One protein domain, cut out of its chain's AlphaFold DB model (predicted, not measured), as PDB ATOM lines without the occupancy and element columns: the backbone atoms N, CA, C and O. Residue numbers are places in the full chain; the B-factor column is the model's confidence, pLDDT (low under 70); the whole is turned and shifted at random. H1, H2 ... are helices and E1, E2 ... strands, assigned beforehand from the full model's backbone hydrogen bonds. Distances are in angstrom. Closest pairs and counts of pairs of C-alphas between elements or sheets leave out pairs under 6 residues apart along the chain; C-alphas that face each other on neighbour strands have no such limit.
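What this domain is: This is residues 6 to 86 of the 98 residues of a protein of Moorea sp. SIO2I5 (UniProt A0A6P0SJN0). Two lobes are joined through the strand E2: at one end the longest helix, H3, packs on H2 nearly at right angles, with H4 close to both but not clearly touching either, and at the other end are H1 and E1. After H4 the unnamed residues 75 to 86 fold back, and 85 to 86 pair in parallel with 30 to 31 of E2; residues 10 to 15 stick out. The printed part has 81 residues, in the order E1, H1, E2, H2, H3, H4, mostly helix, with no sheet of named strands. It is compact, with a radius of gyration of the C-alphas of 13.4 A and spans of 35 by 28 by 19 A.

Where its parts are: Find C-alpha 51 at (128.713, 176.208, 132.366); from there H3 runs 20.0 A to residue 64. Before it comes H2, residues 34 to 44, 15.4 A, and after it H4, residues 66 to 74, ending at (108.351, 166.109, 129.956). Go back to C-alpha 6 at (113.057, 156.821, 137.736) for E1, residues 6 to 9; H1, residues 16 to 27, 16.3 A, and E2, residues 30 to 33, follow.

How they stand to each other: H3, with residues 53 to 58 alone, touches H2 about perpendicular at 81 degrees, C-alphas 38 and 58 closest at 5.9 A. H4 is close to H3 but not clearly touching, C-alphas 61 and 69 closest at 6.2 A. The closest C-alphas of E2 and H4, 32 and 74, are 6.5 A apart; those of H1 and E2, 24 and 31, 6.2 A. E1 and E2 are near each other, but each pairs with no named strand. In H1, H2, H3 and H4 every O i to N i+4 pair is within hydrogen-bond range.

The domain as a whole: C-alphas 50 and 82 are the farthest apart, 36.2 A. The printed part has no cut, no link between named elements is long, and no printed residue is under pLDDT 70.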
ATOM      1  N   LEU A   6     111.724 156.979 137.166       94.50
ATOM      2  CA  LEU A   6     113.057 156.821 137.736       94.50
ATOM      3  C   LEU A   6     113.877 158.093 137.524       94.50
ATOM      4  O   LEU A   6     114.290 158.413 136.409       94.50
ATOM      5  N   GLY A   7     114.125 158.801 138.621       94.94
ATOM      6  CA  GLY A   7     114.913 160.024 138.643       94.94
ATOM      7  C   GLY A   7     116.390 159.783 138.961       94.94
ATOM      8  O   GLY A   7     116.716 159.109 139.936       94.94
ATOM      9  N   PHE A   8     117.284 160.391 138.184       94.44
ATOM     10  CA  PHE A   8     118.726 160.383 138.414       94.44
ATOM     11  C   PHE A   8     119.214 161.750 138.892       94.44
ATOM     12  O   PHE A   8     119.139 162.760 138.183       94.44
ATOM     13  N   ALA A   9     119.784 161.747 140.096       91.88
ATOM     14  CA  ALA A   9     120.452 162.878 140.719       91.88
ATOM     15  C   ALA A   9     121.900 162.498 141.054       91.88
ATOM     16  O   ALA A   9     122.207 161.343 141.347       91.88
ATOM     17  N   GLY A  10     122.809 163.468 140.995       87.69
ATOM     18  CA  GLY A  10     124.214 163.238 141.314       87.69
ATOM     19  C   GLY A  10     125.121 164.379 140.877       87.69
ATOM     20  O   GLY A  10     124.731 165.262 140.102       87.69
ATOM     21  N   SER A  11     126.351 164.347 141.385       86.38
ATOM     22  CA  SER A  11     127.398 165.307 141.044       86.38
ATOM     23  C   SER A  11     127.715 165.310 139.546       86.38
ATOM     24  O   SER A  11     127.451 164.360 138.807       86.38
ATOM     25  N   ILE A  12     128.294 166.410 139.071       83.81
ATOM     26  CA  ILE A  12     128.820 166.474 137.703       83.81
ATOM     27  C   ILE A  12     129.909 165.405 137.545       83.81
ATOM     28  O   ILE A  12     130.658 165.147 138.482       83.81
ATOM     29  N   ALA A  13     129.965 164.783 136.365       84.62
ATOM     30  CA  ALA A  13     130.923 163.731 136.022       84.62
ATOM     31  C   ALA A  13     130.849 162.455 136.891       84.62
ATOM     32  O   ALA A  13     131.745 161.624 136.826       84.62
ATOM     33  N   SER A  14     129.756 162.226 137.631       90.50
ATOM     34  CA  SER A  14     129.557 160.989 138.407       90.50
ATOM     35  C   SER A  14     129.097 159.781 137.572       90.50
ATOM     36  O   SER A  14     128.691 158.770 138.133       90.50
ATOM     37  N   GLY A  15     129.048 159.904 136.240       92.75
ATOM     38  CA  GLY A  15     128.523 158.866 135.343       92.75
ATOM     39  C   GLY A  15     126.993 158.762 135.286       92.75
ATOM     40  O   GLY A  15     126.466 157.943 134.541       92.75
ATOM     41  N   LYS A  16     126.253 159.616 136.011       94.38
ATOM     42  CA  LYS A  16     124.781 159.542 136.082       94.38
ATOM     43  C   LYS A  16     124.087 159.621 134.716       94.38
ATOM     44  O   LYS A  16     123.107 158.921 134.498       94.38
ATOM     45  N   SER A  17     124.589 160.444 133.794       94.38
ATOM     46  CA  SER A  17     123.978 160.616 132.472       94.38
ATOM     47  C   SER A  17     124.194 159.374 131.612       94.38
ATOM     48  O   SER A  17     123.252 158.927 130.975       94.38
ATOM     49  N   THR A  18     125.375 158.754 131.684       96.69
ATOM     50  CA  THR A  18     125.651 157.452 131.059       96.69
ATOM     51  C   THR A  18     124.719 156.376 131.609       96.69
ATOM     52  O   THR A  18     123.962 155.780 130.854       96.69
ATOM     53  N   LEU A  19     124.675 156.207 132.934       96.62
ATOM     54  CA  LEU A  19     123.845 155.180 133.567       96.62
ATOM     55  C   LEU A  19     122.356 155.346 133.241       96.62
ATOM     56  O   LEU A  19     121.651 154.377 132.991       96.62
ATOM     57  N   SER A  20     121.866 156.580 133.231       97.06
ATOM     58  CA  SER A  20     120.458 156.859 132.954       97.06
ATOM     59  C   SER A  20     120.085 156.730 131.472       97.06
ATOM     60  O   SER A  20     118.910 156.534 131.170       97.06
ATOM     61  N   ILE A  21     121.049 156.807 130.550       97.62
ATOM     62  CA  ILE A  21     120.863 156.402 129.147       97.62
ATOM     63  C   ILE A  21     120.777 154.877 129.065       97.62
ATOM     64  O   ILE A  21     119.805 154.352 128.526       97.62
ATOM     65  N   ASP A  22     121.735 154.169 129.665       98.12
ATOM     66  CA  ASP A  22     121.805 152.706 129.602       98.12
ATOM     67  C   ASP A  22     120.585 152.037 130.245       98.12
ATOM     68  O   ASP A  22     120.062 151.055 129.715       98.12
ATOM     69  N   VAL A  23     120.077 152.586 131.352       97.81
ATOM     70  CA  VAL A  23     118.850 152.102 132.001       97.81
ATOM     71  C   VAL A  23     117.627 152.303 131.108       97.81
ATOM     72  O   VAL A  23     116.833 151.378 130.962       97.81
ATOM     73  N   ALA A  24     117.479 153.473 130.482       97.25
ATOM     74  CA  ALA A  24     116.368 153.727 129.567       97.25
ATOM     75  C   ALA A  24     116.400 152.765 128.368       97.25
ATOM     76  O   ALA A  24     115.385 152.147 128.050       97.25
ATOM     77  N   LEU A  25     117.580 152.565 127.768       97.88
ATOM     78  CA  LEU A  25     117.779 151.628 126.660       97.88
ATOM     79  C   LEU A  25     117.477 150.181 127.067       97.88
ATOM     80  O   LEU A  25     116.744 149.488 126.369       97.88
ATOM     81  N   SER A  26     117.998 149.739 128.212       98.00
ATOM     82  CA  SER A  26     117.829 148.361 128.694       98.00
ATOM     83  C   SER A  26     116.377 148.022 129.030       98.00
ATOM     84  O   SER A  26     115.965 146.873 128.898       98.00
ATOM     85  N   LEU A  27     115.602 149.012 129.479       95.75
ATOM     86  CA  LEU A  27     114.194 148.841 129.842       95.75
ATOM     87  C   LEU A  27     113.225 149.173 128.696       95.75
ATOM     88  O   LEU A  27     112.028 148.926 128.832       95.75
ATOM     89  N   GLY A  28     113.713 149.738 127.586       95.75
ATOM     90  CA  GLY A  28     112.870 150.256 126.506       95.75
ATOM     91  C   GLY A  28     112.008 151.448 126.936       95.75
ATOM     92  O   GLY A  28     110.889 151.607 126.452       95.75
ATOM     93  N   TRP A  29     112.482 152.247 127.894       96.00
ATOM     94  CA  TRP A  29     111.754 153.397 128.434       96.00
ATOM     95  C   TRP A  29     112.168 154.687 127.731       96.00
ATOM     96  O   TRP A  29     113.316 154.848 127.316       96.00
ATOM     97  N   GLN A  30     111.242 155.643 127.653       96.38
ATOM     98  CA  GLN A  30     111.587 157.004 127.258       96.38
ATOM     99  C   GLN A  30     112.464 157.671 128.324       96.38
ATOM    100  O   GLN A  30     112.456 157.310 129.507       96.38
ATOM    101  N   ARG A  31     113.222 158.677 127.888       96.62
ATOM    102  CA  ARG A  31     114.151 159.427 128.727       96.62
ATOM    103  C   ARG A  31     114.054 160.914 128.427       96.62
ATOM    104  O   ARG A  31     114.156 161.315 127.272       96.62
ATOM    105  N   VAL A  32     113.977 161.718 129.481       97.12
ATOM    106  CA  VAL A  32     114.097 163.181 129.421       97.12
ATOM    107  C   VAL A  32     115.217 163.675 130.332       97.12
ATOM    108  O   VAL A  32     115.684 162.963 131.227       97.12
ATOM    109  N   SER A  33     115.688 164.897 130.091       95.62
ATOM    110  CA  SER A  33     116.839 165.455 130.800       95.62
ATOM    111  C   SER A  33     116.695 166.958 130.972       95.62
ATOM    112  O   SER A  33     116.674 167.716 129.998       95.62
ATOM    113  N   PHE A  34     116.700 167.407 132.228       95.00
ATOM    114  CA  PHE A  34     116.706 168.834 132.557       95.00
ATOM    115  C   PHE A  34     117.907 169.548 131.931       95.00
ATOM    116  O   PHE A  34     117.781 170.656 131.413       95.00
ATOM    117  N   GLY A  35     119.080 168.908 131.946       93.19
ATOM    118  CA  GLY A  35     120.293 169.484 131.369       93.19
ATOM    119  C   GLY A  35     120.196 169.654 129.853       93.19
ATOM    120  O   GLY A  35     120.656 170.662 129.319       93.19
ATOM    121  N   ASP A  36     119.596 168.693 129.150       94.75
ATOM    122  CA  ASP A  36     119.476 168.746 127.686       94.75
ATOM    123  C   ASP A  36     118.418 169.768 127.262       94.75
ATOM    124  O   ASP A  36     118.629 170.522 126.308       94.75
ATOM    125  N   TYR A  37     117.332 169.892 128.031       96.56
ATOM    126  CA  TYR A  37     116.370 170.978 127.854       96.56
ATOM    127  C   TYR A  37     117.018 172.356 128.047       96.56
ATOM    128  O   TYR A  37     116.870 173.234 127.200       96.56
ATOM    129  N   VAL A  38     117.783 172.552 129.129       96.00
ATOM    130  CA  VAL A  38     118.472 173.827 129.404       96.00
ATOM    131  C   VAL A  38     119.438 174.194 128.276       96.00
ATOM    132  O   VAL A  38     119.446 175.346 127.845       96.00
ATOM    133  N   ARG A  39     120.199 173.227 127.742       95.94
ATOM    134  CA  ARG A  39     121.056 173.451 126.562       95.94
ATOM    135  C   ARG A  39     120.245 173.854 125.335       95.94
ATOM    136  O   ARG A  39     120.590 174.832 124.683       95.94
ATOM    137  N   THR A  40     119.123 173.182 125.080       96.00
ATOM    138  CA  THR A  40     118.211 173.533 123.978       96.00
ATOM    139  C   THR A  40     117.702 174.973 124.104       96.00
ATOM    140  O   THR A  40     117.640 175.704 123.118       96.00
ATOM    141  N   VAL A  41     117.356 175.415 125.317       97.00
ATOM    142  CA  VAL A  41     116.925 176.799 125.569       97.00
ATOM    143  C   VAL A  41     118.068 177.790 125.349       97.00
ATOM    144  O   VAL A  41     117.855 178.806 124.693       97.00
ATOM    145  N   ALA A  42     119.269 177.499 125.852       97.12
ATOM    146  CA  ALA A  42     120.433 178.368 125.683       97.12
ATOM    147  C   ALA A  42     120.827 178.525 124.203       97.12
ATOM    148  O   ALA A  42     121.076 179.642 123.753       97.12
ATOM    149  N   GLN A  43     120.792 177.430 123.433       96.50
ATOM    150  CA  GLN A  43     120.999 177.443 121.983       96.50
ATOM    151  C   GLN A  43     119.954 178.307 121.265       96.50
ATOM    152  O   GLN A  43     120.318 179.152 120.454       96.50
ATOM    153  N   ARG A  44     118.663 178.154 121.598       96.06
ATOM    154  CA  ARG A  44     117.570 178.964 121.017       96.06
ATOM    155  C   ARG A  44     117.679 180.456 121.339       96.06
ATOM    156  O   ARG A  44     117.093 181.263 120.631       96.06
ATOM    157  N   GLN A  45     118.366 180.803 122.423       95.75
ATOM    158  CA  GLN A  45     118.615 182.185 122.836       95.75
ATOM    159  C   GLN A  45     119.987 182.700 122.380       95.75
ATOM    160  O   GLN A  45     120.346 183.819 122.732       95.75
ATOM    161  N   GLU A  46     120.754 181.894 121.636       97.25
ATOM    162  CA  GLU A  46     122.090 182.239 121.135       97.25
ATOM    163  C   GLU A  46     123.085 182.624 122.253       97.25
ATOM    164  O   GLU A  46     124.038 183.368 122.038       97.25
ATOM    165  N   LEU A  47     122.890 182.090 123.467       93.88
ATOM    166  CA  LEU A  47     123.698 182.425 124.653       93.88
ATOM    167  C   LEU A  47     124.975 181.575 124.790       93.88
ATOM    168  O   LEU A  47     125.806 181.839 125.659       93.88
ATOM    169  N   GLY A  48     125.139 180.553 123.947       92.88
ATOM    170  CA  GLY A  48     126.216 179.565 124.046       92.88
ATOM    171  C   GLY A  48     125.973 178.499 125.123       92.88
ATOM    172  O   GLY A  48     124.918 178.442 125.750       92.88
ATOM    173  N   GLU A  49     126.960 177.622 125.330       93.81
ATOM    174  CA  GLU A  49     126.837 176.446 126.214       93.81
ATOM    175  C   GLU A  49     127.857 176.416 127.358       93.81
ATOM    176  O   GLU A  49     128.140 175.358 127.928       93.81
ATOM    177  N   SER A  50     128.435 177.568 127.712       95.06
ATOM    178  CA  SER A  50     129.324 177.621 128.871       95.06
ATOM    179  C   SER A  50     128.571 177.223 130.140       95.06
ATOM    180  O   SER A  50     127.351 177.381 130.259       95.06
ATOM    181  N   ARG A  51     129.304 176.691 131.116       89.81
ATOM    182  CA  ARG A  51     128.713 176.208 132.366       89.81
ATOM    183  C   ARG A  51     127.929 177.310 133.073       89.81
ATOM    184  O   ARG A  51     126.836 177.055 133.572       89.81
ATOM    185  N   GLU A  52     128.492 178.507 133.100       95.06
ATOM    186  CA  GLU A  52     127.929 179.687 133.746       95.06
ATOM    187  C   GLU A  52     126.610 180.083 133.071       95.06
ATOM    188  O   GLU A  52     125.620 180.337 133.755       95.06
ATOM    189  N   VAL A  53     126.561 180.035 131.733       96.19
ATOM    190  CA  VAL A  53     125.340 180.300 130.959       96.19
ATOM    191  C   VAL A  53     124.274 179.253 131.253       96.19
ATOM    192  O   VAL A  53     123.145 179.608 131.583       96.19
ATOM    193  N   LEU A  54     124.612 177.963 131.192       94.25
ATOM    194  CA  LEU A  54     123.637 176.896 131.429       94.25
ATOM    195  C   LEU A  54     123.083 176.934 132.861       94.25
ATOM    196  O   LEU A  54     121.894 176.689 133.067       94.25
ATOM    197  N   GLN A  55     123.911 177.277 133.850       92.38
ATOM    198  CA  GLN A  55     123.449 177.487 135.223       92.38
ATOM    199  C   GLN A  55     122.493 178.681 135.315       92.38
ATOM    200  O   GLN A  55     121.393 178.526 135.844       92.38
ATOM    201  N   ALA A  56     122.849 179.826 134.725       95.19
ATOM    202  CA  ALA A  56     122.000 181.015 134.721       95.19
ATOM    203  C   ALA A  56     120.654 180.783 134.009       95.19
ATOM    204  O   ALA A  56     119.604 181.202 134.501       95.19
ATOM    205  N   VAL A  57     120.659 180.072 132.876       96.19
ATOM    206  CA  VAL A  57     119.440 179.691 132.145       96.19
ATOM    207  C   VAL A  57     118.576 178.758 132.992       96.19
ATOM    208  O   VAL A  57     117.378 179.004 133.133       96.19
ATOM    209  N   GLY A  58     119.169 177.724 133.598       93.75
ATOM    210  CA  GLY A  58     118.458 176.802 134.486       93.75
ATOM    211  C   GLY A  58     117.804 177.516 135.669       93.75
ATOM    212  O   GLY A  58     116.609 177.349 135.908       93.75
ATOM    213  N   GLU A  59     118.544 178.379 136.365       93.62
ATOM    214  CA  GLU A  59     118.008 179.185 137.468       93.62
ATOM    215  C   GLU A  59     116.891 180.128 137.014       93.62
ATOM    216  O   GLU A  59     115.898 180.298 137.723       93.62
ATOM    217  N   SER A  60     117.024 180.737 135.831       95.38
ATOM    218  CA  SER A  60     115.977 181.584 135.251       95.38
ATOM    219  C   SER A  60     114.689 180.797 134.995       95.38
ATOM    220  O   SER A  60     113.607 181.292 135.300       95.38
ATOM    221  N   LEU A  61     114.792 179.568 134.477       94.69
ATOM    222  CA  LEU A  61     113.642 178.691 134.237       94.69
ATOM    223  C   LEU A  61     112.947 178.299 135.546       94.69
ATOM    224  O   LEU A  61     111.725 178.395 135.630       94.69
ATOM    225  N   VAL A  62     113.715 177.955 136.584       91.88
ATOM    226  CA  VAL A  62     113.166 177.671 137.920       91.88
ATOM    227  C   VAL A  62     112.444 178.898 138.488       91.88
ATOM    228  O   VAL A  62     111.300 178.783 138.922       91.88
ATOM    229  N   LYS A  63     113.063 180.087 138.420       92.31
ATOM    230  CA  LYS A  63     112.475 181.352 138.907       92.31
ATOM    231  C   LYS A  63     111.197 181.750 138.166       92.31
ATOM    232  O   LYS A  63     110.324 182.367 138.765       92.31
ATOM    233  N   LYS A  64     111.089 181.423 136.875       93.31
ATOM    234  CA  LYS A  64     109.884 181.677 136.065       93.31
ATOM    235  C   LYS A  64     108.736 180.722 136.399       93.31
ATOM    236  O   LYS A  64     107.584 181.088 136.197       93.31
ATOM    237  N   GLY A  65     109.041 179.540 136.934       92.25
ATOM    238  CA  GLY A  65     108.051 178.598 137.440       92.25
ATOM    239  C   GLY A  65     108.513 177.153 137.298       92.25
ATOM    240  O   GLY A  65     108.638 176.637 136.187       92.25
ATOM    241  N   ILE A  66     108.706 176.474 138.430       89.44
ATOM    242  CA  ILE A  66     109.190 175.090 138.457       89.44
ATOM    243  C   ILE A  66     108.236 174.112 137.760       89.44
ATOM    244  O   ILE A  66     108.682 173.254 137.008       89.44
ATOM    245  N   GLU A  67     106.923 174.288 137.924       91.00
ATOM    246  CA  GLU A  67     105.924 173.421 137.290       91.00
ATOM    247  C   GLU A  67     105.970 173.538 135.761       91.00
ATOM    248  O   GLU A  67     105.982 172.532 135.049       91.00
ATOM    249  N   GLN A  68     106.048 174.768 135.245       93.50
ATOM    250  CA  GLN A  68     106.153 175.010 133.807       93.50
ATOM    251  C   GLN A  68     107.439 174.401 133.245       93.50
ATOM    252  O   GLN A  68     107.423 173.823 132.158       93.50
ATOM    253  N   PHE A  69     108.536 174.489 133.997       93.94
ATOM    254  CA  PHE A  69     109.796 173.874 133.612       93.94
ATOM    255  C   PHE A  69     109.689 172.344 133.556       93.94
ATOM    256  O   PHE A  69     110.053 171.757 132.538       93.94
ATOM    257  N   CYS A  70     109.118 171.699 134.578       92.69
ATOM    258  CA  CYS A  70     108.880 170.253 134.569       92.69
ATOM    259  C   CYS A  70     108.022 169.829 133.369       92.69
ATOM    260  O   CYS A  70     108.405 168.921 132.634       92.69
ATOM    261  N   ARG A  71     106.910 170.528 133.102       93.12
ATOM    262  CA  ARG A  71     106.047 170.245 131.940       93.12
ATOM    263  C   ARG A  71     106.803 170.361 130.618       93.12
ATOM    264  O   ARG A  71     106.638 169.512 129.749       93.12
ATOM    265  N   ALA A  72     107.646 171.380 130.470       94.81
ATOM    266  CA  ALA A  72     108.422 171.583 129.251       94.81
ATOM    267  C   ALA A  72     109.513 170.515 129.044       94.81
ATOM    268  O   ALA A  72     109.797 170.151 127.906       94.81
ATOM    269  N   VAL A  73     110.095 169.989 130.128       95.31
ATOM    270  CA  VAL A  73     111.037 168.856 130.076       95.31
ATOM    271  C   VAL A  73     110.317 167.563 129.703       95.31
ATOM    272  O   VAL A  73     110.793 166.830 128.843       95.31
ATOM    273  N   LEU A  74     109.151 167.291 130.294       93.75
ATOM    274  CA  LEU A  74     108.351 166.109 129.956       93.75
ATOM    275  C   LEU A  74     107.892 166.128 128.491       93.75
ATOM    276  O   LEU A  74     107.909 165.092 127.838       93.75
ATOM    277  N   ALA A  75     107.579 167.307 127.949       94.19
ATOM    278  CA  ALA A  75     107.174 167.494 126.554       94.19
ATOM    279  C   ALA A  75     108.302 167.293 125.519       94.19
ATOM    280  O   ALA A  75     108.072 167.474 124.324       94.19
ATOM    281  N   GLN A  76     109.528 166.947 125.937       94.00
ATOM    282  CA  GLN A  76     110.600 166.558 125.008       94.00
ATOM    283  C   GLN A  76     110.342 165.201 124.338       94.00
ATOM    284  O   GLN A  76     110.998 164.876 123.349       94.00
ATOM    285  N   VAL A  77     109.425 164.411 124.895       93.75
ATOM    286  CA  VAL A  77     109.017 163.097 124.401       93.75
ATOM    287  C   VAL A  77     107.496 162.987 124.466       93.75
ATOM    288  O   VAL A  77     106.851 163.668 125.262       93.75
ATOM    289  N   ASP A  78     106.926 162.088 123.669       92.19
ATOM    290  CA  ASP A  78     105.495 161.771 123.705       92.19
ATOM    291  C   ASP A  78     105.178 160.840 124.891       92.19
ATOM    292  O   ASP A  78     104.801 159.683 124.704       92.19
ATOM    293  N   TRP A  79     105.425 161.317 126.115       92.12
ATOM    294  CA  TRP A  79     105.130 160.589 127.349       92.12
ATOM    295  C   TRP A  79     103.698 160.860 127.808       92.12
ATOM    296  O   TRP A  79     103.267 162.011 127.909       92.12
ATOM    297  N   GLU A  80     102.986 159.797 128.174       89.31
ATOM    298  CA  GLU A  80     101.639 159.878 128.742       89.31
ATOM    299  C   GLU A  80     101.597 159.387 130.200       89.31
ATOM    300  O   GLU A  80     102.286 158.422 130.557       89.31
ATOM    301  N   PRO A  81     100.740 159.976 131.060       85.88
ATOM    302  CA  PRO A  81     100.536 159.486 132.417       85.88
ATOM    303  C   PRO A  81     100.183 157.995 132.440       85.88
ATOM    304  O   PRO A  81      99.197 157.564 131.849       85.88
ATOM    305  N   GLY A  82     100.980 157.201 133.155       87.75
ATOM    306  CA  GLY A  82     100.844 155.740 133.175       87.75
ATOM    307  C   GLY A  82     101.967 155.004 132.445       87.75
ATOM    308  O   GLY A  82     102.178 153.817 132.705       87.75
ATOM    309  N   GLN A  83     102.733 155.697 131.602       92.19
ATOM    310  CA  GLN A  83     103.934 155.150 130.981       92.19
ATOM    311  C   GLN A  83     105.148 155.307 131.908       92.19
ATOM    312  O   GLN A  83     105.246 156.292 132.647       92.19
ATOM    313  N   PRO A  84     106.085 154.348 131.902       95.19
ATOM    314  CA  PRO A  84     107.304 154.488 132.675       95.19
ATOM    315  C   PRO A  84     108.254 155.507 132.027       95.19
ATOM    316  O   PRO A  84     108.264 155.668 130.806       95.19
ATOM    317  N   LEU A  85     109.059 156.195 132.840       95.94
ATOM    318  CA  LEU A  85     109.929 157.275 132.361       95.94
ATOM    319  C   LEU A  85     111.237 157.347 133.144       95.94
ATOM    320  O   LEU A  85     111.249 157.201 134.368       95.94
ATOM    321  N   VAL A  86     112.335 157.636 132.447       96.88
ATOM    322  CA  VAL A  86     113.615 158.010 133.059       96.88
ATOM    323  C   VAL A  86     113.810 159.524 132.986       96.88
ATOM    324  O   VAL A  86     113.678 160.123 131.921       96.88
TER     325      VAL A  86